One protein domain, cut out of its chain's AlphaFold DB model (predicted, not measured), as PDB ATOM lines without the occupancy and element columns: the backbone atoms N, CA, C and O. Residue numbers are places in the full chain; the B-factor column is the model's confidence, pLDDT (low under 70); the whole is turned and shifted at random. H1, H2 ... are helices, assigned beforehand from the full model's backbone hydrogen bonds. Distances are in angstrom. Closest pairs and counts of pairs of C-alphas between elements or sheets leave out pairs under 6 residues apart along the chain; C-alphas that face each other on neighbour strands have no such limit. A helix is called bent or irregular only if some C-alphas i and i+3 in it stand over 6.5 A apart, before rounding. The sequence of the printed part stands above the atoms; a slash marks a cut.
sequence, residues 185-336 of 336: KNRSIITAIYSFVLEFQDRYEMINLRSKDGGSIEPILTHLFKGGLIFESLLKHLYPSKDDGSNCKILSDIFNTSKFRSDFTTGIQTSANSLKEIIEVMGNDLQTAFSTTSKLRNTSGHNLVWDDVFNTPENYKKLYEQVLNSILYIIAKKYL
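Overview. This is residues 185 to 336 of the 336 residues of an uncharacterized protein of candidate division WWE3 bacterium CG_4_8_14_3_um_filter_42_11 (UniProt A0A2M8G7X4). Three long helices make a bundle: H2 and H7 run side by side the same way, and H1 runs back along them on one side, meeting H7 with residues 200 to 208 alone. On the side away from H1, H6 crosses over both H2 and H7, and the short H5 packs on H6; the short H3 and H4 sit at the end of the body where H2 ends. The printed part has 152 residues with seven named helices, H1 to H7 in order, and no named strand; its class is all helix. It is compact, with a radius of gyration of the C-alphas of 15.5 A, yet elongated, spanning 52 by 31 by 26 A.

Arrangement. H1, residues 185 to 209, touches H2, residues 218 to 238, at a shallow tilt of 26 degrees, opposite ways, as a helical hairpin; their closest C-alphas, those of Ile 189 and Ile 230, are 6.4 A apart. H1 has a kink of 34 degrees near residue 197. With H7, residues 313 to 334, these two form the bundle, three helices at shallow tilts to each other. H1 touches H7 at 21 degrees, opposite ways, closest at the C-alphas of Ile 207 and Pro 313, 5.9 A. H2 touches H7 at 11 degrees, the same way, with the C-alphas of Phe 231 and Ile 327 closest at 5.5 A. H2 is the hub, touching four helices. One is H3, residues 251 to 255, closest at the C-alphas of Glu 232 and Leu 251, 6.4 A. H4, residues 258 to 263, touches no helix. H6, residues 286 to 302, touches H2 at a steep tilt of 59 degrees, closest at the C-alphas of Gly 228 and Arg 297, 4.7 A. H6 touches H7 at a steep tilt of 63 degrees, closest at the C-alphas of Ala 289 and Gln 322, 4.9 A. H5, residues 275 to 280, forms a hairpin with H6, closest at the C-alphas of Ile 278 and Thr 292, 6.1 A. H1 and H6 are apart. Every O i to N i+4 pair is within hydrogen-bond range in H2 to H7, and 16 of 21 in H1.

Along the chain. H1 begins at C-alpha 185, (116.492, 109.648, 71.371), and is 37.7 A long; it is irregular, but only just, with C-alphas 185 and 188 6.9 A apart. H2 is 30.1 A long, H6 24.7 A and H7 32.2 A, ending at C-alpha 334, (102.942, 116.324, 83.897). H3, H4 and H5 measure 6.4, 8.7 and 8.9 A.

Size, cuts and confidence. The C-alphas of Ser 211 and Asp 244, the two farthest apart, are 52.4 A from each other. The printed part has no cut and ends at the chain's last residue, 336. The links H2 to H3 and H4 to H5 are long. The mean pLDDT of the printed part is 92.9, and residue 214 alone is under 70.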
ATOM      1  N   LYS A 185     115.519 109.717  70.264       89.38
ATOM      2  CA  LYS A 185     116.492 109.648  71.371       89.38
ATOM      3  C   LYS A 185     115.850 109.379  72.734       89.38
ATOM      4  O   LYS A 185     116.543 108.956  73.652       89.38
ATOM      5  N   ASN A 186     114.550 109.628  72.873       93.50
ATOM      6  CA  ASN A 186     113.830 109.434  74.122       93.50
ATOM      7  C   ASN A 186     113.125 108.070  74.201       93.50
ATOM      8  O   ASN A 186     112.598 107.749  75.265       93.50
ATOM      9  N   ARG A 187     113.121 107.245  73.138       94.06
ATOM     10  CA  ARG A 187     112.499 105.903  73.186       94.06
ATOM     11  C   ARG A 187     113.082 105.031  74.294       94.06
ATOM     12  O   ARG A 187     112.332 104.297  74.926       94.06
ATOM     13  N   SER A 188     114.368 105.209  74.606       95.31
ATOM     14  CA  SER A 188     115.043 104.545  75.724       95.31
ATOM     15  C   SER A 188     114.355 104.759  77.077       95.31
ATOM     16  O   SER A 188     114.457 103.901  77.942       95.31
ATOM     17  N   ILE A 189     113.636 105.873  77.278       97.19
ATOM     18  CA  ILE A 189     112.846 106.097  78.499       97.19
ATOM     19  C   ILE A 189     111.675 105.108  78.554       97.19
ATOM     20  O   ILE A 189     111.436 104.496  79.590       97.19
ATOM     21  N   ILE A 190     110.965 104.932  77.437       97.50
ATOM     22  CA  ILE A 190     109.806 104.036  77.349       97.50
ATOM     23  C   ILE A 190     110.246 102.578  77.464       97.50
ATOM     24  O   ILE A 190     109.714 101.842  78.291       97.50
ATOM     25  N   THR A 191     111.261 102.172  76.700       96.62
ATOM     26  CA  THR A 191     111.758 100.791  76.736       96.62
ATOM     27  C   THR A 191     112.358 100.429  78.095       96.62
ATOM     28  O   THR A 191     112.157  99.305  78.552       96.62
ATOM     29  N   ALA A 192     113.004 101.374  78.791       98.00
ATOM     30  CA  ALA A 192     113.480 101.161  80.157       98.00
ATOM     31  C   ALA A 192     112.336 101.026  81.175       98.00
ATOM     32  O   ALA A 192     112.420 100.174  82.057       98.00
ATOM     33  N   ILE A 193     111.255 101.813  81.061       98.44
ATOM     34  CA  ILE A 193     110.053 101.629  81.899       98.44
ATOM     35  C   ILE A 193     109.483 100.225  81.691       98.44
ATOM     36  O   ILE A 193     109.155  99.550  82.663       98.44
ATOM     37  N   TYR A 194     109.395  99.773  80.440       98.00
ATOM     38  CA  TYR A 194     108.813  98.475  80.106       98.00
ATOM     39  C   TYR A 194     109.633  97.305  80.640       98.00
ATOM     40  O   TYR A 194     109.070  96.425  81.288       98.00
ATOM     41  N   SER A 195     110.954  97.305  80.448       97.75
ATOM     42  CA  SER A 195     111.800  96.260  81.037       97.75
ATOM     43  C   SER A 195     111.791  96.319  82.566       97.75
ATOM     44  O   SER A 195     111.715  95.279  83.214       97.75
ATOM     45  N   PHE A 196     111.771  97.517  83.163       98.50
ATOM     46  CA  PHE A 196     111.692  97.674  84.615       98.50
ATOM     47  C   PHE A 196     110.432  97.028  85.211       98.50
ATOM     48  O   PHE A 196     110.554  96.284  86.184       98.50
ATOM     49  N   VAL A 197     109.246  97.247  84.634       98.19
ATOM     50  CA  VAL A 197     108.010  96.629  85.156       98.19
ATOM     51  C   VAL A 197     107.934  95.127  84.871       98.19
ATOM     52  O   VAL A 197     107.461  94.375  85.718       98.19
ATOM     53  N   LEU A 198     108.431  94.663  83.719       97.06
ATOM     54  CA  LEU A 198     108.424  93.236  83.366       97.06
ATOM     55  C   LEU A 198     109.355  92.407  84.259       97.06
ATOM     56  O   LEU A 198     109.002  91.306  84.671       97.06
ATOM     57  N   GLU A 199     110.528  92.942  84.599       97.81
ATOM     58  CA  GLU A 199     111.526  92.228  85.404       97.81
ATOM     59  C   GLU A 199     111.121  92.016  86.860       97.81
ATOM     60  O   GLU A 199     111.664  91.120  87.508       97.81
ATOM     61  N   PHE A 200     110.195  92.825  87.387       97.88
ATOM     62  CA  PHE A 200     109.846  92.803  88.806       97.88
ATOM     63  C   PHE A 200     109.489  91.398  89.299       97.88
ATOM     64  O   PHE A 200     110.041  90.940  90.301       97.88
ATOM     65  N   GLN A 201     108.606  90.702  88.579       95.88
ATOM     66  CA  GLN A 201     108.119  89.393  89.004       95.88
ATOM     67  C   GLN A 201     109.255  88.368  89.081       95.88
ATOM     68  O   GLN A 201     109.366  87.647  90.069       95.88
ATOM     69  N   ASP A 202     110.149  88.351  88.092       95.12
ATOM     70  CA  ASP A 202     111.253  87.390  88.054       95.12
ATOM     71  C   ASP A 202     112.287  87.670  89.141       95.12
ATOM     72  O   ASP A 202     112.777  86.749  89.791       95.12
ATOM     73  N   ARG A 203     112.589  88.944  89.405       95.94
ATOM     74  CA  ARG A 203     113.469  89.332  90.516       95.94
ATOM     75  C   ARG A 203     112.839  89.003  91.868       95.94
ATOM     76  O   ARG A 203     113.535  88.519  92.759       95.94
ATOM     77  N   TYR A 204     111.532  89.204  92.017       96.06
ATOM     78  CA  TYR A 204     110.801  88.839  93.229       96.06
ATOM     79  C   TYR A 204     110.821  87.319  93.445       96.06
ATOM     80  O   TYR A 204     111.124  86.854  94.544       96.06
ATOM     81  N   GLU A 205     110.580  86.526  92.401       94.19
ATOM     82  CA  GLU A 205     110.680  85.062  92.439       94.19
ATOM     83  C   GLU A 205     112.102  84.590  92.762       94.19
ATOM     84  O   GLU A 205     112.265  83.711  93.604       94.19
ATOM     85  N   MET A 206     113.140  85.212  92.191       92.94
ATOM     86  CA  MET A 206     114.539  84.910  92.526       92.94
ATOM     87  C   MET A 206     114.821  85.072  94.026       92.94
ATOM     88  O   MET A 206     115.472  84.212  94.619       92.94
ATOM     89  N   ILE A 207     114.313  86.139  94.657       92.88
ATOM     90  CA  ILE A 207     114.459  86.344  96.108       92.88
ATOM     91  C   ILE A 207     113.671  85.292  96.897       92.88
ATOM     92  O   ILE A 207     114.135  84.852  97.942       92.88
ATOM     93  N   ASN A 208     112.499  84.867  96.424       92.38
ATOM     94  CA  ASN A 208     111.710  83.836  97.106       92.38
ATOM     95  C   ASN A 208     112.308  82.426  96.971       92.38
ATOM     96  O   ASN A 208     112.130  81.599  97.861       92.38
ATOM     97  N   LEU A 209     112.999  82.143  95.865       91.81
ATOM     98  CA  LEU A 209     113.617  80.844  95.592       91.81
ATOM     99  C   LEU A 209     114.998  80.684  96.234       91.81
ATOM    100  O   LEU A 209     115.466  79.555  96.402       91.81
ATOM    101  N   ARG A 210     115.683  81.786  96.558       89.38
ATOM    102  CA  ARG A 210     117.022  81.711  97.148       89.38
ATOM    103  C   ARG A 210     116.980  81.094  98.548       89.38
ATOM    104  O   ARG A 210     115.989  81.168  99.270       89.38
ATOM    105  N   SER A 211     118.095  80.487  98.938       83.94
ATOM    106  CA  SER A 211     118.259  79.938 100.286       83.94
ATOM    107  C   SER A 211     118.365  81.048 101.335       83.94
ATOM    108  O   SER A 211     118.706  82.183 101.019       83.94
ATOM    109  N   LYS A 212     118.112  80.704 102.603       76.62
ATOM    110  CA  LYS A 212     118.152  81.643 103.739       76.62
ATOM    111  C   LYS A 212     119.494  82.374 103.885       76.62
ATOM    112  O   LYS A 212     119.511  83.530 104.292       76.62
ATOM    113  N   ASP A 213     120.590  81.696 103.552       71.19
ATOM    114  CA  ASP A 213     121.948  82.215 103.671       71.19
ATOM    115  C   ASP A 213     122.535  82.474 102.273       71.19
ATOM    116  O   ASP A 213     123.211  81.625 101.688       71.19
ATOM    117  N   GLY A 214     122.275  83.663 101.727       67.81
ATOM    118  CA  GLY A 214     123.076  84.238 100.645       67.81
ATOM    119  C   GLY A 214     122.483  84.211  99.232       67.81
ATOM    120  O   GLY A 214     121.274  84.164  99.007       67.81
ATOM    121  N   GLY A 215     123.395  84.327  98.264       82.31
ATOM    122  CA  GLY A 215     123.115  84.728  96.885       82.31
ATOM    123  C   GLY A 215     123.493  86.191  96.645       82.31
ATOM    124  O   GLY A 215     123.524  87.003  97.566       82.31
ATOM    125  N   SER A 216     123.822  86.533  95.401       88.06
ATOM    126  CA  SER A 216     124.105  87.926  95.050       88.06
ATOM    127  C   SER A 216     122.824  88.762  95.125       88.06
ATOM    128  O   SER A 216     121.812  88.386  94.535       88.06
ATOM    129  N   ILE A 217     122.879  89.910  95.806       90.25
ATOM    130  CA  ILE A 217     121.812  90.926  95.778       90.25
ATOM    131  C   ILE A 217     121.955  91.892  94.593       90.25
ATOM    132  O   ILE A 217     121.080  92.727  94.374       90.25
ATOM    133  N   GLU A 218     123.043  91.785  93.823       92.25
ATOM    134  CA  GLU A 218     123.329  92.664  92.685       92.25
ATOM    135  C   GLU A 218     122.172  92.729  91.673       92.25
ATOM    136  O   GLU A 218     121.776  93.851  91.361       92.25
ATOM    137  N   PRO A 219     121.516  91.623  91.258       93.56
ATOM    138  CA  PRO A 219     120.412  91.711  90.298       93.56
ATOM    139  C   PRO A 219     119.234  92.556  90.802       93.56
ATOM    140  O   PRO A 219     118.519  93.174  90.015       93.56
ATOM    141  N   ILE A 220     119.036  92.593  92.123       94.31
ATOM    142  CA  ILE A 220     117.977  93.363  92.781       94.31
ATOM    143  C   ILE A 220     118.373  94.839  92.861       94.31
ATOM    144  O   ILE A 220     117.576  95.719  92.534       94.31
ATOM    145  N   LEU A 221     119.622  95.117  93.243       94.25
ATOM    146  CA  LEU A 221     120.159  96.478  93.300       94.25
ATOM    147  C   LEU A 221     120.212  97.132  91.922       94.25
ATOM    148  O   LEU A 221     119.810  98.286  91.790       94.25
ATOM    149  N   THR A 222     120.656  96.405  90.900       95.12
ATOM    150  CA  THR A 222     120.726  96.887  89.518       95.12
ATOM    151  C   THR A 222     119.331  97.178  88.964       95.12
ATOM    152  O   THR A 222     119.125  98.205  88.315       95.12
ATOM    153  N   HIS A 223     118.335  96.347  89.291       97.06
ATOM    154  CA  HIS A 223     116.943  96.604  88.918       97.06
ATOM    155  C   HIS A 223     116.381  97.871  89.584       97.06
ATOM    156  O   HIS A 223     115.853  98.742  88.891       97.06
ATOM    157  N   LEU A 224     116.561  98.037  90.898       97.06
ATOM    158  CA  LEU A 224     116.133  99.249  91.612       97.06
ATOM    159  C   LEU A 224     116.884 100.501  91.128       97.06
ATOM    160  O   LEU A 224     116.278 101.562  90.961       97.06
ATOM    161  N   PHE A 225     118.185 100.377  90.850       96.06
ATOM    162  CA  PHE A 225     119.001 101.448  90.278       96.06
ATOM    163  C   PHE A 225     118.468 101.897  88.916       96.06
ATOM    164  O   PHE A 225     118.313 103.096  88.688       96.06
ATOM    165  N   LYS A 226     118.134 100.947  88.031       97.19
ATOM    166  CA  LYS A 226     117.505 101.228  86.733       97.19
ATOM    167  C   LYS A 226     116.220 102.037  86.902       97.19
ATOM    168  O   LYS A 226     116.052 103.044  86.221       97.19
ATOM    169  N   GLY A 227     115.360 101.668  87.849       98.06
ATOM    170  CA  GLY A 227     114.166 102.451  88.165       98.06
ATOM    171  C   GLY A 227     114.484 103.881  88.638       98.06
ATOM    172  O   GLY A 227     113.878 104.845  88.168       98.06
ATOM    173  N   GLY A 228     115.508 104.050  89.480       97.44
ATOM    174  CA  GLY A 228     116.016 105.371  89.873       97.44
ATOM    175  C   GLY A 228     116.569 106.199  88.702       97.44
ATOM    176  O   GLY A 228     116.345 107.410  88.634       97.44
ATOM    177  N   LEU A 229     117.244 105.554  87.748       96.75
ATOM    178  CA  LEU A 229     117.756 106.190  86.533       96.75
ATOM    179  C   LEU A 229     116.626 106.627  85.590       96.75
ATOM    180  O   LEU A 229     116.712 107.706  85.000       96.75
ATOM    181  N   ILE A 230     115.561 105.831  85.467       98.31
ATOM    182  CA  ILE A 230     114.356 106.193  84.706       98.31
ATOM    183  C   ILE A 230     113.720 107.448  85.307       98.31
ATOM    184  O   ILE A 230     113.458 108.415  84.588       98.31
ATOM    185  N   PHE A 231     113.531 107.457  86.628       98.38
ATOM    186  CA  PHE A 231     113.008 108.607  87.366       98.38
ATOM    187  C   PHE A 231     113.849 109.872  87.128       98.38
ATOM    188  O   PHE A 231     113.314 110.915  86.751       98.38
ATOM    189  N   GLU A 232     115.176 109.781  87.261       97.12
ATOM    190  CA  GLU A 232     116.077 110.903  86.975       97.12
ATOM    191  C   GLU A 232     116.001 111.359  85.511       97.12
ATOM    192  O   GLU A 232     115.997 112.562  85.244       97.12
ATOM    193  N   SER A 233     115.925 110.426  84.561       97.00
ATOM    194  CA  SER A 233     115.860 110.740  83.129       97.00
ATOM    195  C   SER A 233     114.579 111.495  82.773       97.00
ATOM    196  O   SER A 233     114.638 112.489  82.046       97.00
ATOM    197  N   LEU A 234     113.438 111.090  83.340       97.56
ATOM    198  CA  LEU A 234     112.166 111.797  83.182       97.56
ATOM    199  C   LEU A 234     112.218 113.211  83.761       97.56
ATOM    200  O   LEU A 234     111.785 114.169  83.122       97.56
ATOM    201  N   LEU A 235     112.793 113.364  84.953       97.38
ATOM    202  CA  LEU A 235     112.943 114.679  85.562       97.38
ATOM    203  C   LEU A 235     113.876 115.585  84.756       97.38
ATOM    204  O   LEU A 235     113.543 116.747  84.544       97.38
ATOM    205  N   LYS A 236     115.004 115.076  84.250       96.00
ATOM    206  CA  LYS A 236     115.905 115.848  83.374       96.00
ATOM    207  C   LYS A 236     115.238 116.241  82.061       96.00
ATOM    208  O   LYS A 236     115.516 117.318  81.544       96.00
ATOM    209  N   HIS A 237     114.355 115.397  81.538       95.06
ATOM    210  CA  HIS A 237     113.564 115.719  80.356       95.06
ATOM    211  C   HIS A 237     112.598 116.893  80.610       95.06
ATOM    212  O   HIS A 237     112.480 117.783  79.772       95.06
ATOM    213  N   LEU A 238     111.948 116.936  81.777       95.88
ATOM    214  CA  LEU A 238     110.963 117.967  82.140       95.88
ATOM    215  C   LEU A 238     111.581 119.267  82.696       95.88
ATOM    216  O   LEU A 238     111.028 120.360  82.516       95.88
ATOM    217  N   TYR A 239     112.719 119.144  83.379       96.62
ATOM    218  CA  TYR A 239     113.422 120.206  84.103       96.62
ATOM    219  C   TYR A 239     114.918 120.221  83.727       96.62
ATOM    220  O   TYR A 239     115.779 119.964  84.573       96.62
ATOM    221  N   PRO A 240     115.259 120.505  82.454       95.56
ATOM    222  CA  PRO A 240     116.634 120.391  81.965       95.56
ATOM    223  C   PRO A 240     117.577 121.463  82.527       95.56
ATOM    224  O   PRO A 240     118.793 121.260  82.536       95.56
ATOM    225  N   SER A 241     117.034 122.586  83.002       96.81
ATOM    226  CA  SER A 241     117.799 123.765  83.406       96.81
ATOM    227  C   SER A 241     117.436 124.219  84.818       96.81
ATOM    228  O   SER A 241     116.283 124.115  85.241       96.81
ATOM    229  N   LYS A 242     118.436 124.742  85.524       96.19
ATOM    230  CA  LYS A 242     118.318 125.420  86.812       96.19
ATOM    231  C   LYS A 242     117.693 126.804  86.630       96.19
ATOM    232  O   LYS A 242     117.606 127.316  85.515       96.19
ATOM    233  N   ASP A 243     117.328 127.439  87.742       94.38
ATOM    234  CA  ASP A 243     116.753 128.792  87.738       94.38
ATOM    235  C   ASP A 243     117.731 129.858  87.189       94.38
ATOM    236  O   ASP A 243     117.297 130.892  86.692       94.38
ATOM    237  N   ASP A 244     119.044 129.594  87.224       93.81
ATOM    238  CA  ASP A 244     120.090 130.446  86.633       93.81
ATOM    239  C   ASP A 244     120.331 130.194  85.128       93.81
ATOM    240  O   ASP A 244     121.208 130.812  84.524       93.81
ATOM    241  N   GLY A 245     119.575 129.277  84.514       93.31
ATOM    242  CA  GLY A 245     119.690 128.897  83.104       93.31
ATOM    243  C   GLY A 245     120.751 127.834  82.793       93.31
ATOM    244  O   GLY A 245     120.789 127.336  81.669       93.31
ATOM    245  N   SER A 246     121.591 127.434  83.753       95.12
ATOM    246  CA  SER A 246     122.558 126.344  83.561       95.12
ATOM    247  C   SER A 246     121.883 124.965  83.569       95.12
ATOM    248  O   SER A 246     120.784 124.801  84.088       95.12
ATOM    249  N   ASN A 247     122.519 123.938  83.001       95.50
ATOM    250  CA  ASN A 247     121.916 122.600  82.920       95.50
ATOM    251  C   ASN A 247     121.910 121.862  84.273       95.50
ATOM    252  O   ASN A 247     122.904 121.865  85.008       95.50
ATOM    253  N   CYS A 248     120.823 121.142  84.553       94.06
ATOM    254  CA  CYS A 248     120.712 120.213  85.676       94.06
ATOM    255  C   CYS A 248     121.581 118.967  85.435       94.06
ATOM    256  O   CYS A 248     121.369 118.225  84.475       94.06
ATOM    257  N   LYS A 249     122.554 118.700  86.314       90.06
ATOM    258  CA  LYS A 249     123.466 117.547  86.197       90.06
ATOM    259  C   LYS A 249     123.056 116.383  87.091       90.06
ATOM    260  O   LYS A 249     123.183 115.231  86.675       90.06
ATOM    261  N   ILE A 250     122.552 116.683  88.285       90.69
ATOM    262  CA  ILE A 250     122.155 115.709  89.311       90.69
ATOM    263  C   ILE A 250     120.724 115.969  89.797       90.69
ATOM    264  O   ILE A 250     120.213 117.076  89.648       90.69
ATOM    265  N   LEU A 251     120.093 114.982  90.445       92.88
ATOM    266  CA  LEU A 251     118.741 115.120  91.015       92.88
ATOM    267  C   LEU A 251     118.595 116.336  91.942       92.88
ATOM    268  O   LEU A 251     117.591 117.043  91.884       92.88
ATOM    269  N   SER A 252     119.617 116.633  92.752       90.94
ATOM    270  CA  SER A 252     119.575 117.794  93.647       90.94
ATOM    271  C   SER A 252     119.497 119.128  92.902       90.94
ATOM    272  O   SER A 252     118.943 120.073  93.455       90.94
ATOM    273  N   ASP A 253     120.029 119.230  91.679       93.94
ATOM    274  CA  ASP A 253     119.882 120.451  90.879       93.94
ATOM    275  C   ASP A 253     118.407 120.681  90.541       93.94
ATOM    276  O   ASP A 253     117.899 121.787  90.693       93.94
ATOM    277  N   ILE A 254     117.711 119.605  90.162       96.25
ATOM    278  CA  ILE A 254     116.300 119.618  89.767       96.25
ATOM    279  C   ILE A 254     115.407 119.981  90.952       96.25
ATOM    280  O   ILE A 254     114.589 120.896  90.849       96.25
ATOM    281  N   PHE A 255     115.588 119.312  92.096       95.94
ATOM    282  CA  PHE A 255     114.773 119.534  93.302       95.94
ATOM    283  C   PHE A 255     114.922 120.938  93.892       95.94
ATOM    284  O   PHE A 255     114.070 121.400  94.660       95.94
ATOM    285  N   ASN A 256     115.997 121.633  93.524       93.31
ATOM    286  CA  ASN A 256     116.238 123.004  93.933       93.31
ATOM    287  C   ASN A 256     115.652 124.053  92.987       93.31
ATOM    288  O   ASN A 256     115.602 125.214  93.381       93.31
ATOM    289  N   THR A 257     115.149 123.661  91.812       95.56
ATOM    290  CA  THR A 257     114.499 124.600  90.889       95.56
ATOM    291  C   THR A 257     113.129 125.044  91.391       95.56
ATOM    292  O   THR A 257     112.329 124.248  91.897       95.56
ATOM    293  N   SER A 258     112.827 126.325  91.204       94.88
ATOM    294  CA  SER A 258     111.519 126.917  91.493       94.88
ATOM    295  C   SER A 258     110.380 126.194  90.760       94.88
ATOM    296  O   SER A 258     109.352 125.878  91.362       94.88
ATOM    297  N   LYS A 259     110.598 125.847  89.484       95.38
ATOM    298  CA  LYS A 259     109.621 125.158  88.632       95.38
ATOM    299  C   LYS A 259     109.254 123.775  89.174       95.38
ATOM    300  O   LYS A 259     108.071 123.471  89.300       95.38
ATOM    301  N   PHE A 260     110.243 122.957  89.548       96.94
ATOM    302  CA  PHE A 260     109.980 121.648  90.151       96.94
ATOM    303  C   PHE A 260     109.209 121.777  91.469       96.94
ATOM    304  O   PHE A 260     108.240 121.056  91.693       96.94
ATOM    305  N   ARG A 261     109.617 122.709  92.337       95.38
ATOM    306  CA  ARG A 261     108.992 122.905  93.655       95.38
ATOM    307  C   ARG A 261     107.541 123.367  93.544       95.38
ATOM    308  O   ARG A 261     106.716 122.937  94.342       95.38
ATOM    309  N   SER A 262     107.234 124.197  92.545       94.69
ATOM    310  CA  SER A 262     105.859 124.588  92.210       94.69
ATOM    311  C   SER A 262     105.033 123.409  91.699       94.69
ATOM    312  O   SER A 262     103.843 123.320  91.986       94.69
ATOM    313  N   ASP A 263     105.649 122.522  90.919       95.06
ATOM    314  CA  ASP A 263     104.962 121.378  90.337       95.06
ATOM    315  C   ASP A 263     104.768 120.238  91.338       95.06
ATOM    316  O   ASP A 263     103.765 119.551  91.241       95.06
ATOM    317  N   PHE A 264     105.666 119.995  92.292       94.31
ATOM    318  CA  PHE A 264     105.612 118.805  93.152       94.31
ATOM    319  C   PHE A 264     105.621 119.134  94.639       94.31
ATOM    320  O   PHE A 264     104.560 119.149  95.258       94.31
ATOM    321  N   THR A 265     106.805 119.318  95.221       90.50
ATOM    322  CA  THR A 265     106.994 119.603  96.646       90.50
ATOM    323  C   THR A 265     108.443 120.031  96.918       90.50
ATOM    324  O   THR A 265     109.297 120.012  96.026       90.50
ATOM    325  N   THR A 266     108.732 120.410  98.160       90.19
ATOM    326  CA  THR A 266     110.080 120.676  98.678       90.19
ATOM    327  C   THR A 266     110.542 119.547  99.610       90.19
ATOM    328  O   THR A 266     109.793 118.625  99.920       90.19
ATOM    329  N   GLY A 267     111.805 119.589 100.049       88.06
ATOM    330  CA  GLY A 267     112.300 118.687 101.097       88.06
ATOM    331  C   GLY A 267     112.542 117.236 100.667       88.06
ATOM    332  O   GLY A 267     112.591 116.361 101.533       88.06
ATOM    333  N   ILE A 268     112.706 116.973  99.365       93.50
ATOM    334  CA  ILE A 268     113.098 115.650  98.860       93.50
ATOM    335  C   ILE A 268     114.518 115.322  99.326       93.50
ATOM    336  O   ILE A 268     115.466 116.051  99.027       93.50
ATOM    337  N   GLN A 269     114.662 114.213 100.045       92.06
ATOM    338  CA  GLN A 269     115.949 113.741 100.549       92.06
ATOM    339  C   GLN A 269     116.621 112.838  99.514       92.06
ATOM    340  O   GLN A 269     115.971 111.979  98.927       92.06
ATOM    341  N   THR A 270     117.926 113.005  99.298       91.75
ATOM    342  CA  THR A 270     118.661 112.284  98.241       91.75
ATOM    343  C   THR A 270     119.764 111.373  98.762       91.75
ATOM    344  O   THR A 270     120.329 110.607  97.987       91.75
ATOM    345  N   SER A 271     120.072 111.409 100.056       88.31
ATOM    346  CA  SER A 271     121.121 110.599 100.673       88.31
ATOM    347  C   SER A 271     120.566 109.687 101.764       88.31
ATOM    348  O   SER A 271     119.603 110.022 102.455       88.31
ATOM    349  N   ALA A 272     121.184 108.518 101.893       90.25
ATOM    350  CA  ALA A 272     120.992 107.573 102.985       90.25
ATOM    351  C   ALA A 272     122.308 106.833 103.222       90.25
ATOM    352  O   ALA A 272     123.074 106.610 102.279       90.25
ATOM    353  N   ASN A 273     122.553 106.433 104.466       88.12
ATOM    354  CA  ASN A 273     123.767 105.711 104.846       88.12
ATOM    355  C   ASN A 273     123.643 104.198 104.625       88.12
ATOM    356  O   ASN A 273     124.651 103.500 104.578       88.12
ATOM    357  N   SER A 274     122.418 103.677 104.512       89.19
ATOM    358  CA  SER A 274     122.157 102.252 104.292       89.19
ATOM    359  C   SER A 274     120.821 102.018 103.587       89.19
ATOM    360  O   SER A 274     119.927 102.863 103.631       89.19
ATOM    361  N   LEU A 275     120.647 100.833 102.995       90.00
ATOM    362  CA  LEU A 275     119.350 100.401 102.459       90.00
ATOM    363  C   LEU A 275     118.291 100.237 103.560       90.00
ATOM    364  O   LEU A 275     117.108 100.463 103.319       90.00
ATOM    365  N   LYS A 276     118.711  99.880 104.778       91.06
ATOM    366  CA  LYS A 276     117.816  99.734 105.929       91.06
ATOM    367  C   LYS A 276     117.169 101.067 106.308       91.06
ATOM    368  O   LYS A 276     115.957 101.119 106.474       91.06
ATOM    369  N   GLU A 277     117.959 102.140 106.341       91.38
ATOM    370  CA  GLU A 277     117.464 103.502 106.587       91.38
ATOM    371  C   GLU A 277     116.407 103.911 105.551       91.38
ATOM    372  O   GLU A 277     115.413 104.543 105.896       91.38
ATOM    373  N   ILE A 278     116.594 103.527 104.282       92.38
ATOM    374  CA  ILE A 278     115.619 103.797 103.219       92.38
ATOM    375  C   ILE A 278     114.300 103.069 103.505       92.38
ATOM    376  O   ILE A 278     113.239 103.676 103.398       92.38
ATOM    377  N   ILE A 279     114.363 101.791 103.888       91.81
ATOM    378  CA  ILE A 279     113.179 100.958 104.140       91.81
ATOM    379  C   ILE A 279     112.376 101.461 105.347       91.81
ATOM    380  O   ILE A 279     111.147 101.468 105.309       91.81
ATOM    381  N   GLU A 280     113.051 101.880 106.418       88.75
ATOM    382  CA  GLU A 280     112.411 102.284 107.679       88.75
ATOM    383  C   GLU A 280     111.565 103.558 107.562       88.75
ATOM    384  O   GLU A 280     110.645 103.754 108.354       88.75
ATOM    385  N   VAL A 281     111.841 104.404 106.566       86.12
ATOM    386  CA  VAL A 281     111.152 105.691 106.367       86.12
ATOM    387  C   VAL A 281     110.157 105.677 105.205       86.12
ATOM    388  O   VAL A 281     109.687 106.737 104.799       86.12
ATOM    389  N   MET A 282     109.843 104.503 104.645       88.75
ATOM    390  CA  MET A 282     108.884 104.387 103.542       88.75
ATOM    391  C   MET A 282     107.445 104.691 103.985       88.75
ATOM    392  O   MET A 282     107.032 104.416 105.109       88.75
ATOM    393  N   GLY A 283     106.662 105.214 103.046       84.75
ATOM    394  CA  GLY A 283     105.300 105.701 103.228       84.75
ATOM    395  C   GLY A 283     104.589 105.778 101.879       84.75
ATOM    396  O   GLY A 283     105.194 105.527 100.841       84.75
ATOM    397  N   ASN A 284     103.298 106.099 101.872       83.44
ATOM    398  CA  ASN A 284     102.474 106.020 100.655       83.44
ATOM    399  C   ASN A 284     102.322 107.358  99.916       83.44
ATOM    400  O   ASN A 284     101.556 107.448  98.962       83.44
ATOM    401  N   ASP A 285     103.010 108.405 100.365       91.12
ATOM    402  CA  ASP A 285     102.906 109.744  99.801       91.12
ATOM    403  C   ASP A 285     104.009 110.047  98.768       91.12
ATOM    404  O   ASP A 285     105.044 109.380  98.678       91.12
ATOM    405  N   LEU A 286     103.786 111.111  97.996       94.19
ATOM    406  CA  LEU A 286     104.682 111.561  96.932       94.19
ATOM    407  C   LEU A 286     106.086 111.916  97.432       94.19
ATOM    408  O   LEU A 286     107.073 111.565  96.781       94.19
ATOM    409  N   GLN A 287     106.193 112.628  98.559       94.38
ATOM    410  CA  GLN A 287     107.483 113.078  99.082       94.38
ATOM    411  C   GLN A 287     108.336 111.876  99.484       94.38
ATOM    412  O   GLN A 287     109.540 111.846  99.196       94.38
ATOM    413  N   THR A 288     107.709 110.873 100.094       94.31
ATOM    414  CA  THR A 288     108.379 109.633 100.471       94.31
ATOM    415  C   THR A 288     108.785 108.805  99.255       94.31
ATOM    416  O   THR A 288     109.932 108.358  99.204       94.31
ATOM    417  N   ALA A 289     107.929 108.690  98.233       96.25
ATOM    418  CA  ALA A 289     108.280 108.015  96.980       96.25
ATOM    419  C   ALA A 289     109.490 108.670  96.303       96.25
ATOM    420  O   ALA A 289     110.473 108.005  95.985       96.25
ATOM    421  N   PHE A 290     109.479 109.996  96.159       97.19
ATOM    422  CA  PHE A 290     110.577 110.732  95.529       97.19
ATOM    423  C   PHE A 290     111.876 110.631  96.332       97.19
ATOM    424  O   PHE A 290     112.952 110.456  95.750       97.19
ATOM    425  N   SER A 291     111.790 110.718  97.661       96.25
ATOM    426  CA  SER A 291     112.960 110.604  98.534       96.25
ATOM    427  C   SER A 291     113.542 109.191  98.495       96.25
ATOM    428  O   SER A 291     114.749 109.029  98.344       96.25
ATOM    429  N   THR A 292     112.692 108.163  98.555       96.06
ATOM    430  CA  THR A 292     113.097 106.750  98.480       96.06
ATOM    431  C   THR A 292     113.819 106.457  97.170       96.06
ATOM    432  O   THR A 292     114.950 105.974  97.193       96.06
ATOM    433  N   THR A 293     113.229 106.827  96.031       96.81
ATOM    434  CA  THR A 293     113.838 106.623  94.708       96.81
ATOM    435  C   THR A 293     115.166 107.360  94.561       96.81
ATOM    436  O   THR A 293     116.134 106.802  94.046       96.81
ATOM    437  N   SER A 294     115.238 108.605  95.038       95.44
ATOM    438  CA  SER A 294     116.455 109.422  94.947       95.44
ATOM    439  C   SER A 294     117.592 108.860  95.797       95.44
ATOM    440  O   SER A 294     118.736 108.809  95.339       95.44
ATOM    441  N   LYS A 295     117.272 108.412  97.017       94.31
ATOM    442  CA  LYS A 295     118.213 107.721  97.903       94.31
ATOM    443  C   LYS A 295     118.692 106.425  97.266       94.31
ATOM    444  O   LYS A 295     119.897 106.242  97.159       94.31
ATOM    445  N   LEU A 296     117.782 105.582  96.766       93.50
ATOM    446  CA  LEU A 296     118.134 104.336  96.079       93.50
ATOM    447  C   LEU A 296     119.095 104.589  94.919       93.50
ATOM    448  O   LEU A 296     120.170 104.004  94.912       93.50
ATOM    449  N   ARG A 297     118.769 105.519  94.011       93.31
ATOM    450  CA  ARG A 297     119.625 105.894  92.872       93.31
ATOM    451  C   ARG A 297     121.051 106.223  93.307       93.31
ATOM    452  O   ARG A 297     122.003 105.787  92.668       93.31
ATOM    453  N   ASN A 298     121.202 107.028  94.358       89.25
ATOM    454  CA  ASN A 298     122.519 107.432  94.840       89.25
ATOM    455  C   ASN A 298     123.223 106.275  95.556       89.25
ATOM    456  O   ASN A 298     124.350 105.937  95.216       89.25
ATOM    457  N   THR A 299     122.556 105.630  96.508       85.25
ATOM    458  CA  THR A 299     123.127 104.561  97.332       85.25
ATOM    459  C   THR A 299     123.544 103.351  96.488       85.25
ATOM    460  O   THR A 299     124.690 102.912  96.586       85.25
ATOM    461  N   SER A 300     122.683 102.842  95.601       83.12
ATOM    462  CA  SER A 300     123.014 101.682  94.759       83.12
ATOM    463  C   SER A 300     124.001 102.011  93.634       83.12
ATOM    464  O   SER A 300     124.678 101.116  93.140       83.12
ATOM    465  N   GLY A 301     124.133 103.285  93.248       78.44
ATOM    466  CA  GLY A 301     125.110 103.734  92.252       78.44
ATOM    467  C   GLY A 301     126.550 103.843  92.772       78.44
ATOM    468  O   GLY A 301     127.474 103.965  91.969       78.44
ATOM    469  N   HIS A 302     126.761 103.819  94.093       79.00
ATOM    470  CA  HIS A 302     128.083 104.022  94.703       79.00
ATOM    471  C   HIS A 302     128.742 102.744  95.230       79.00
ATOM    472  O   HIS A 302     129.963 102.716  95.379       79.00
ATOM    473  N   ASN A 303     127.967 101.699  95.529       78.50
ATOM    474  CA  ASN A 303     128.482 100.458  96.101       78.50
ATOM    475  C   ASN A 303     127.540  99.283  95.777       78.50
ATOM    476  O   ASN A 303     126.330  99.474  95.674       78.50
ATOM    477  N   LEU A 304     128.089  98.074  95.645       80.94
ATOM    478  CA  LEU A 304     127.334  96.817  95.517       80.94
ATOM    479  C   LEU A 304     127.382  95.968  96.798       80.94
ATOM    480  O   LEU A 304     126.586  95.048  96.961       80.94
ATOM    481  N   VAL A 305     128.305  96.279  97.713       83.19
ATOM    482  CA  VAL A 305     128.470  95.591  98.996       83.19
ATOM    483  C   VAL A 305     127.571  96.264 100.029       83.19
ATOM    484  O   VAL A 305     127.993  97.184 100.730       83.19
ATOM    485  N   TRP A 306     126.319  95.818 100.087       82.12
ATOM    486  CA  TRP A 306     125.328  96.270 101.062       82.12
ATOM    487  C   TRP A 306     124.832  95.113 101.919       82.12
ATOM    488  O   TRP A 306     124.833  93.962 101.480       82.12
ATOM    489  N   ASP A 307     124.360  95.437 103.123       83.06
ATOM    490  CA  ASP A 307     123.631  94.485 103.952       83.06
ATOM    491  C   ASP A 307     122.417  93.947 103.186       83.06
ATOM    492  O   ASP A 307     121.657  94.709 102.575       83.06
ATOM    493  N   ASP A 308     122.221  92.629 103.237       85.38
ATOM    494  CA  ASP A 308     121.100  91.975 102.571       85.38
ATOM    495  C   ASP A 308     119.786  92.245 103.319       85.38
ATOM    496  O   ASP A 308     119.311  91.469 104.153       85.38
ATOM    497  N   VAL A 309     119.177  93.382 102.987       89.69
ATOM    498  CA  VAL A 309     117.832  93.758 103.434       89.69
ATOM    499  C   VAL A 309     116.729  92.997 102.695       89.69
ATOM    500  O   VAL A 309     115.557  93.124 103.047       89.69
ATOM    501  N   PHE A 310     117.070  92.204 101.679       90.88
ATOM    502  CA  PHE A 310     116.123  91.477 100.837       90.88
ATOM    503  C   PHE A 310     115.825  90.074 101.367       90.88
ATOM    504  O   PHE A 310     115.042  89.344 100.766       90.88
ATOM    505  N   ASN A 311     116.407  89.673 102.507       85.12
ATOM    506  CA  ASN A 311     116.035  88.432 103.211       85.12
ATOM    507  C   ASN A 311     114.533  88.367 103.516       85.12
ATOM    508  O   ASN A 311     113.966  87.287 103.651       85.12
ATOM    509  N   THR A 312     113.883  89.528 103.546       89.94
ATOM    510  CA  THR A 312     112.436  89.665 103.456       89.94
ATOM    511  C   THR A 312     112.068  90.073 102.020       89.94
ATOM    512  O   THR A 312     112.266  91.242 101.680       89.94
ATOM    513  N   PRO A 313     111.494  89.182 101.183       92.19
ATOM    514  CA  PRO A 313     111.102  89.505  99.802       92.19
ATOM    515  C   PRO A 313     110.212  90.750  99.692       92.19
ATOM    516  O   PRO A 313     110.319  91.538  98.754       92.19
ATOM    517  N   GLU A 314     109.375  90.980 100.704       94.25
ATOM    518  CA  GLU A 314     108.496  92.145 100.780       94.25
ATOM    519  C   GLU A 314     109.252  93.483 100.811       94.25
ATOM    520  O   GLU A 314     108.730  94.496 100.353       94.25
ATOM    521  N   ASN A 315     110.498  93.511 101.294       94.69
ATOM    522  CA  ASN A 315     111.311  94.725 101.251       94.69
ATOM    523  C   ASN A 315     111.644  95.118  99.808       94.69
ATOM    524  O   ASN A 315     111.567  96.298  99.472       94.69
ATOM    525  N   TYR A 316     111.957  94.147  98.942       95.69
ATOM    526  CA  TYR A 316     112.169  94.422  97.522       95.69
ATOM    527  C   TYR A 316     110.893  94.945  96.863       95.69
ATOM    528  O   TYR A 316     110.939  95.980  96.202       95.69
ATOM    529  N   LYS A 317     109.749  94.290  97.104       97.00
ATOM    530  CA  LYS A 317     108.455  94.736  96.574       97.00
ATOM    531  C   LYS A 317     108.131  96.171  96.976       97.00
ATOM    532  O   LYS A 317     107.832  96.983  96.108       97.00
ATOM    533  N   LYS A 318     108.267  96.513  98.259       95.94
ATOM    534  CA  LYS A 318     108.038  97.883  98.737       95.94
ATOM    535  C   LYS A 318     108.952  98.892  98.043       95.94
ATOM    536  O   LYS A 318     108.476  99.937  97.615       95.94
ATOM    537  N   LEU A 319     110.242  98.587  97.892       96.94
ATOM    538  CA  LEU A 319     111.185  99.480  97.208       96.94
ATOM    539  C   LEU A 319     110.851  99.630  95.718       96.94
ATOM    540  O   LEU A 319     110.848 100.752  95.214       96.94
ATOM    541  N   TYR A 320     110.516  98.537  95.030       97.88
ATOM    542  CA  TYR A 320     110.038  98.571  93.645       97.88
ATOM    543  C   TYR A 320     108.798  99.462  93.507       97.88
ATOM    544  O   TYR A 320     108.776 100.356  92.662       97.88
ATOM    545  N   GLU A 321     107.801  99.276  94.373       97.44
ATOM    546  CA  GLU A 321     106.571 100.063  94.356       97.44
ATOM    547  C   GLU A 321     106.848 101.548  94.599       97.44
ATOM    548  O   GLU A 321     106.280 102.379  93.900       97.44
ATOM    549  N   GLN A 322     107.746 101.911  95.523       97.44
ATOM    550  CA  GLN A 322     108.144 103.310  95.741       97.44
ATOM    551  C   GLN A 322     108.790 103.924  94.495       97.44
ATOM    552  O   GLN A 322     108.440 105.037  94.089       97.44
ATOM    553  N   VAL A 323     109.690 103.176  93.854       98.25
ATOM    554  CA  VAL A 323     110.347 103.609  92.620       98.25
ATOM    555  C   VAL A 323     109.331 103.807  91.503       98.25
ATOM    556  O   VAL A 323     109.289 104.880  90.894       98.25
ATOM    557  N   LEU A 324     108.443 102.840  91.289       98.50
ATOM    558  CA  LEU A 324     107.404 102.961  90.279       98.50
ATOM    559  C   LEU A 324     106.419 104.092  90.604       98.50
ATOM    560  O   LEU A 324     106.119 104.895  89.728       98.50
ATOM    561  N   ASN A 325     105.984 104.238  91.857       98.06
ATOM    562  CA  ASN A 325     105.116 105.337  92.285       98.06
ATOM    563  C   ASN A 325     105.740 106.697  91.959       98.06
ATOM    564  O   ASN A 325     105.045 107.581  91.470       98.06
ATOM    565  N   SER A 326     107.048 106.869  92.178       98.19
ATOM    566  CA  SER A 326     107.736 108.124  91.852       98.19
ATOM    567  C   SER A 326     107.687 108.456  90.352       98.19
ATOM    568  O   SER A 326     107.469 109.609  89.982       98.19
ATOM    569  N   ILE A 327     107.798 107.444  89.486       98.56
ATOM    570  CA  ILE A 327     107.646 107.583  88.031       98.56
ATOM    571  C   ILE A 327     106.187 107.907  87.681       98.56
ATOM    572  O   ILE A 327     105.925 108.854  86.939       98.56
ATOM    573  N   LEU A 328     105.228 107.176  88.251       98.12
ATOM    574  CA  LEU A 328     103.800 107.362  87.978       98.12
ATOM    575  C   LEU A 328     103.279 108.722  88.456       98.12
ATOM    576  O   LEU A 328     102.490 109.339  87.748       98.12
ATOM    577  N   TYR A 329     103.767 109.245  89.583       97.69
ATOM    578  CA  TYR A 329     103.468 110.609  90.029       97.69
ATOM    579  C   TYR A 329     103.925 111.661  89.015       97.69
ATOM    580  O   TYR A 329     103.199 112.626  88.772       97.69
ATOM    581  N   ILE A 330     105.103 111.487  88.402       97.81
ATOM    582  CA  ILE A 330     105.574 112.392  87.344       97.81
ATOM    583  C   ILE A 330     104.644 112.312  86.136       97.81
ATOM    584  O   ILE A 330     104.202 113.344  85.633       97.81
ATOM    585  N   ILE A 331     104.323 111.095  85.694       97.62
ATOM    586  CA  ILE A 331     103.488 110.867  84.514       97.62
ATOM    587  C   ILE A 331     102.090 111.458  84.720       97.62
ATOM    588  O   ILE A 331     101.649 112.289  83.927       97.62
ATOM    589  N   ALA A 332     101.436 111.108  85.827       96.38
ATOM    590  CA  ALA A 332     100.093 111.566  86.155       96.38
ATOM    591  C   ALA A 332      99.995 113.081  86.366       96.38
ATOM    592  O   ALA A 332      98.931 113.647  86.160       96.38
ATOM    593  N   LYS A 333     101.071 113.755  86.791       96.06
ATOM    594  CA  LYS A 333     101.035 115.203  87.047       96.06
ATOM    595  C   LYS A 333     101.461 116.060  85.857       96.06
ATOM    596  O   LYS A 333     101.093 117.230  85.790       96.06
ATOM    597  N   LYS A 334     102.319 115.535  84.975       96.12
ATOM    598  CA  LYS A 334     102.942 116.324  83.897       96.12
ATOM    599  C   LYS A 334     102.447 115.973  82.501       96.12
ATOM    600  O   LYS A 334     102.674 116.777  81.601       96.12
ATOM    601  N   TYR A 335     101.805 114.818  82.327       94.62
ATOM    602  CA  TYR A 335     101.338 114.353  81.021       94.62
ATOM    603  C   TYR A 335      99.822 114.149  80.953       94.62
ATOM    604  O   TYR A 335      99.254 114.391  79.888       94.62
ATOM    605  N   LEU A 336      99.170 113.742  82.050       84.06
ATOM    606  CA  LEU A 336      97.707 113.815  82.173       84.06
ATOM    607  C   LEU A 336      97.270 115.247  82.486       84.06
ATOM    608  O   LEU A 336      96.237 115.658  81.908       84.06
TER     609      LEU A 336